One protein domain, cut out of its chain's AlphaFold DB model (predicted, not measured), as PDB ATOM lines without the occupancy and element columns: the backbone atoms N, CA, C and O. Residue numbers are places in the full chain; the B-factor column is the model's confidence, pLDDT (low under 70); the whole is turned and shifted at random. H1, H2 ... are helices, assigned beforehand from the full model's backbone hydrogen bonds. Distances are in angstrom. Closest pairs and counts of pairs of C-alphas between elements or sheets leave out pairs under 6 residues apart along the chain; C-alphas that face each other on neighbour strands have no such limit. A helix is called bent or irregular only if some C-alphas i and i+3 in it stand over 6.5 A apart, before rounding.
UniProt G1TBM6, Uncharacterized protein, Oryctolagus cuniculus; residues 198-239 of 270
ATOM      1  N   ASP A 198      70.955  40.555 109.341       64.62
ATOM      2  CA  ASP A 198      72.332  40.931 109.677       64.62
ATOM      3  C   ASP A 198      72.607  42.426 109.390       64.62
ATOM      4  O   ASP A 198      73.730  42.903 109.552       64.62
ATOM      5  N   SER A 199      71.585  43.197 108.984       66.19
ATOM      6  CA  SER A 199      71.730  44.617 108.645       66.19
ATOM      7  C   SER A 199      70.484  45.479 108.933       66.19
ATOM      8  O   SER A 199      69.345  45.044 108.798       66.19
ATOM      9  N   PHE A 200      70.689  46.753 109.296       66.62
ATOM     10  CA  PHE A 200      69.603  47.719 109.551       66.62
ATOM     11  C   PHE A 200      68.598  47.914 108.392       66.62
ATOM     12  O   PHE A 200      67.413  48.071 108.676       66.62
ATOM     13  N   PRO A 201      68.993  47.931 107.103       66.06
ATOM     14  CA  PRO A 201      68.040  48.099 105.999       66.06
ATOM     15  C   PRO A 201      67.069  46.924 105.867       66.06
ATOM     16  O   PRO A 201      65.915  47.101 105.492       66.06
ATOM     17  N   GLU A 202      67.540  45.728 106.195       63.06
ATOM     18  CA  GLU A 202      66.779  44.486 106.124       63.06
ATOM     19  C   GLU A 202      65.797  44.363 107.308       63.06
ATOM     20  O   GLU A 202      64.708  43.821 107.151       63.06
ATOM     21  N   LEU A 203      66.099  45.011 108.441       66.81
ATOM     22  CA  LEU A 203      65.191  45.169 109.582       66.81
ATOM     23  C   LEU A 203      63.928  45.972 109.222       66.81
ATOM     24  O   LEU A 203      62.839  45.676 109.707       66.81
ATOM     25  N   LEU A 204      64.063  46.987 108.361       66.06
ATOM     26  CA  LEU A 204      62.949  47.842 107.927       66.06
ATOM     27  C   LEU A 204      61.958  47.111 107.009       66.06
ATOM     28  O   LEU A 204      60.849  47.598 106.800       66.06
ATOM     29  N   ALA A 205      62.360  45.963 106.455       64.19
ATOM     30  CA  ALA A 205      61.520  45.101 105.634       64.19
ATOM     31  C   ALA A 205      60.829  43.982 106.443       64.19
ATOM     32  O   ALA A 205      60.014  43.249 105.882       64.19
ATOM     33  N   CYS A 206      61.137  43.838 107.739       63.28
ATOM     34  CA  CYS A 206      60.541  42.825 108.610       63.28
ATOM     35  C   CYS A 206      59.141  43.224 109.098       63.28
ATOM     36  O   CYS A 206      58.864  44.391 109.372       63.28
ATOM     37  N   GLU A 207      58.258  42.231 109.251       68.50
ATOM     38  CA  GLU A 207      56.955  42.439 109.888       68.50
ATOM     39  C   GLU A 207      57.118  42.836 111.363       68.50
ATOM     40  O   GLU A 207      58.022  42.371 112.058       68.50
ATOM     41  N   SER A 208      56.209  43.687 111.850       64.56
ATOM     42  CA  SER A 208      56.330  44.440 113.110       64.56
ATOM     43  C   SER A 208      56.532  43.606 114.377       64.56
ATOM     44  O   SER A 208      56.943  44.155 115.391       64.56
ATOM     45  N   VAL A 209      56.225  42.310 114.349       65.00
ATOM     46  CA  VAL A 209      56.318  41.430 115.525       65.00
ATOM     47  C   VAL A 209      57.764  41.005 115.807       65.00
ATOM     48  O   VAL A 209      58.121  40.811 116.964       65.00
ATOM     49  N   ASP A 210      58.616  40.928 114.780       71.44
ATOM     50  CA  ASP A 210      59.989  40.412 114.908       71.44
ATOM     51  C   ASP A 210      61.057  41.523 114.902       71.44
ATOM     52  O   ASP A 210      62.254  41.248 115.036       71.44
ATOM     53  N   VAL A 211      60.641  42.788 114.765       79.06
ATOM     54  CA  VAL A 211      61.546  43.945 114.672       79.06
ATOM     55  C   VAL A 211      62.354  44.110 115.956       79.06
ATOM     56  O   VAL A 211      63.576  44.221 115.885       79.06
ATOM     57  N   ASP A 212      61.713  44.055 117.124       80.06
ATOM     58  CA  ASP A 212      62.399  44.241 118.408       80.06
ATOM     59  C   ASP A 212      63.485  43.178 118.623       80.06
ATOM     60  O   ASP A 212      64.624  43.495 118.972       80.06
ATOM     61  N   LEU A 213      63.179  41.913 118.322       81.50
ATOM     62  CA  LEU A 213      64.132  40.810 118.446       81.50
ATOM     63  C   LEU A 213      65.322  40.966 117.488       81.50
ATOM     64  O   LEU A 213      66.473  40.724 117.866       81.50
ATOM     65  N   CYS A 214      65.066  41.414 116.259       78.50
ATOM     66  CA  CYS A 214      66.114  41.683 115.285       78.50
ATOM     67  C   CYS A 214      66.989  42.888 115.696       78.50
ATOM     68  O   CYS A 214      68.211  42.833 115.533       78.50
ATOM     69  N   VAL A 215      66.407  43.930 116.307       83.81
ATOM     70  CA  VAL A 215      67.156  45.059 116.894       83.81
ATOM     71  C   VAL A 215      68.068  44.578 118.021       83.81
ATOM     72  O   VAL A 215      69.261  44.892 118.017       83.81
ATOM     73  N   TYR A 216      67.547  43.783 118.960       83.44
ATOM     74  CA  TYR A 216      68.346  43.240 120.061       83.44
ATOM     75  C   TYR A 216      69.509  42.386 119.557       83.44
ATOM     76  O   TYR A 216      70.636  42.527 120.036       83.44
ATOM     77  N   ARG A 217      69.272  41.541 118.551       82.62
ATOM     78  CA  ARG A 217      70.314  40.708 117.945       82.62
ATOM     79  C   ARG A 217      71.421  41.539 117.292       82.62
ATOM     80  O   ARG A 217      72.598  41.240 117.496       82.62
ATOM     81  N   LEU A 218      71.065  42.584 116.549       86.81
ATOM     82  CA  LEU A 218      72.038  43.472 115.912       86.81
ATOM     83  C   LEU A 218      72.865  44.247 116.948       86.81
ATOM     84  O   LEU A 218      74.082  44.413 116.807       86.81
ATOM     85  N   HIS A 219      72.217  44.675 118.032       88.44
ATOM     86  CA  HIS A 219      72.901  45.340 119.133       88.44
ATOM     87  C   HIS A 219      73.883  44.398 119.841       88.44
ATOM     88  O   HIS A 219      75.036  44.763 120.066       88.44
ATOM     89  N   LEU A 220      73.467  43.157 120.107       88.88
ATOM     90  CA  LEU A 220      74.330  42.122 120.676       88.88
ATOM     91  C   LEU A 220      75.536  41.823 119.781       88.88
ATOM     92  O   LEU A 220      76.653  41.744 120.282       88.88
ATOM     93  N   GLN A 221      75.348  41.717 118.462       89.12
ATOM     94  CA  GLN A 221      76.465  41.542 117.526       89.12
ATOM     95  C   GLN A 221      77.458  42.706 117.599       89.12
ATOM     96  O   GLN A 221      78.664  42.481 117.664       89.12
ATOM     97  N   THR A 222      76.958  43.941 117.654       90.44
ATOM     98  CA  THR A 222      77.807  45.134 117.772       90.44
ATOM     99  C   THR A 222      78.615  45.114 119.070       90.44
ATOM    100  O   THR A 222      79.824  45.340 119.048       90.44
ATOM    101  N   LEU A 223      77.972  44.787 120.193       93.94
ATOM    102  CA  LEU A 223      78.633  44.670 121.493       93.94
ATOM    103  C   LEU A 223      79.712  43.583 121.495       93.94
ATOM    104  O   LEU A 223      80.804  43.823 122.000       93.94
ATOM    105  N   LEU A 224      79.445  42.424 120.889       93.12
ATOM    106  CA  LEU A 224      80.430  41.345 120.763       93.12
ATOM    107  C   LEU A 224      81.648  41.771 119.933       93.12
ATOM    108  O   LEU A 224      82.777  41.437 120.288       93.12
ATOM    109  N   CYS A 225      81.445  42.532 118.854       91.88
ATOM    110  CA  CYS A 225      82.544  43.082 118.062       91.88
ATOM    111  C   CYS A 225      83.391  44.079 118.867       91.88
ATOM    112  O   CYS A 225      84.618  44.015 118.816       91.88
ATOM    113  N   VAL A 226      82.750  44.973 119.624       93.62
ATOM    114  CA  VAL A 226      83.447  45.942 120.485       93.62
ATOM    115  C   VAL A 226      84.221  45.226 121.591       93.62
ATOM    116  O   VAL A 226      85.387  45.529 121.813       93.62
ATOM    117  N   ASP A 227      83.617  44.238 122.244       93.56
ATOM    118  CA  ASP A 227      84.263  43.428 123.278       93.56
ATOM    119  C   ASP A 227      85.483  42.666 122.726       93.56
ATOM    120  O   ASP A 227      86.546  42.638 123.345       93.56
ATOM    121  N   ALA A 228      85.384  42.111 121.514       92.81
ATOM    122  CA  ALA A 228      86.521  41.490 120.839       92.81
ATOM    123  C   ALA A 228      87.653  42.494 120.552       92.81
ATOM    124  O   ALA A 228      88.818  42.182 120.806       92.81
ATOM    125  N   ALA A 229      87.319  43.700 120.080       92.25
ATOM    126  CA  ALA A 229      88.291  44.765 119.838       92.25
ATOM    127  C   ALA A 229      88.977  45.217 121.137       92.25
ATOM    128  O   ALA A 229      90.203  45.290 121.189       92.25
ATOM    129  N   LEU A 230      88.217  45.410 122.217       90.88
ATOM    130  CA  LEU A 230      88.757  45.765 123.532       90.88
ATOM    131  C   LEU A 230      89.666  44.668 124.094       90.88
ATOM    132  O   LEU A 230      90.721  44.963 124.652       90.88
ATOM    133  N   ARG A 231      89.317  43.386 123.918       89.44
ATOM    134  CA  ARG A 231      90.211  42.277 124.297       89.44
ATOM    135  C   ARG A 231      91.483  42.247 123.459       89.44
ATOM    136  O   ARG A 231      92.531  41.859 123.974       89.44
ATOM    137  N   GLN A 232      91.413  42.629 122.188       88.56
ATOM    138  CA  GLN A 232      92.588  42.738 121.330       88.56
ATOM    139  C   GLN A 232      93.490  43.898 121.766       88.56
ATOM    140  O   GLN A 232      94.695  43.697 121.899       88.56
ATOM    141  N   GLU A 233      92.921  45.062 122.083       83.50
ATOM    142  CA  GLU A 233      93.661  46.196 122.643       83.50
ATOM    143  C   GLU A 233      94.289  45.851 123.994       83.50
ATOM    144  O   GLU A 233      95.479  46.081 124.188       83.50
ATOM    145  N   ALA A 234      93.547  45.202 124.894       83.38
ATOM    146  CA  ALA A 234      94.083  44.743 126.171       83.38
ATOM    147  C   ALA A 234      95.275  43.792 125.978       83.38
ATOM    148  O   ALA A 234      96.274  43.892 126.686       83.38
ATOM    149  N   ARG A 235      95.221  42.886 124.994       79.00
ATOM    150  CA  ARG A 235      96.363  42.018 124.657       79.00
ATOM    151  C   ARG A 235      97.538  42.806 124.074       79.00
ATOM    152  O   ARG A 235      98.674  42.478 124.386       79.00
ATOM    153  N   MET A 236      97.292  43.841 123.272       72.19
ATOM    154  CA  MET A 236      98.351  44.693 122.715       72.19
ATOM    155  C   MET A 236      99.014  45.582 123.772       72.19
ATOM    156  O   MET A 236     100.227  45.751 123.729       72.19
ATOM    157  N   VAL A 237      98.258  46.086 124.752       69.44
ATOM    158  CA  VAL A 237      98.802  46.839 125.895       69.44
ATOM    159  C   VAL A 237      99.711  45.950 126.750       69.44
ATOM    160  O   VAL A 237     100.766  46.405 127.180       69.44
ATOM    161  N   HIS A 238      99.375  44.668 126.921       60.41
ATOM    162  CA  HIS A 238     100.251  43.699 127.594       60.41
ATOM    163  C   HIS A 238     101.454  43.238 126.748       60.41
ATOM    164  O   HIS A 238     102.398  42.676 127.296       60.41
ATOM    165  N   LEU A 239     101.434  43.455 125.428       58.59
ATOM    166  CA  LEU A 239     102.526  43.109 124.509       58.59
ATOM    167  C   LEU A 239     103.417  44.307 124.146       58.59
ATOM    168  O   LEU A 239     104.436  44.111 123.485       58.59
TER     169      LEU A 239
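What this domain is: This is residues 198 to 239 of the 270 residues of an uncharacterized protein of Oryctolagus cuniculus (UniProt G1TBM6). One long, straight helix, H2, makes nearly the whole length of a thin rod, and beside its first residues the stretch before it, residues 198 to 210, folds back as a hook, with the single short turn of helix H1 in it. From residue 222 to its last residue, 239, H2 sticks out free. The printed part has 42 residues with two named helices, H1 then H2, and no named strand; its class is all helix. It is extended, with a radius of gyration of the C-alphas of 14.9 A, and it spans 48 by 15 by 7 A.

Where its parts are: H2 holds residues 211 to 239, from C-alpha 211 at (61.546, 43.945, 114.672) to C-alpha 239 at (102.526, 43.109, 124.509), a length of 42.2 A. It is not bent. H1 holds residues 200 to 203, with C-alpha 200 at (69.603, 47.719, 109.551), and is 5.1 A from first to last C-alpha.

How they stand to each other: H2 and H1 only just touch, with 3 pairs of C-alphas within 8 A. The closest C-alphas are those of Leu 203 and Val 211, 6.4 A apart. H2 touches H1 with residues 211 to 215 alone, and the two centres are 19.6 A apart. A short link of 7 residues joins H1 to H2. In H2 every O i to N i+4 pair is within hydrogen-bond range. H1 is too short for such a pair, but its one O i to N i+3 pair is within range.

The domain as a whole: The two C-alphas farthest apart are those of Glu 207 and Leu 239, at 47.9 A. The first and last printed C-alphas, of Asp 198 and Leu 239, are 33.7 A apart. The printed part has no cut. The mean pLDDT of the printed part is 78.5; residues 198 to 209 and 237 to 239 are under 70.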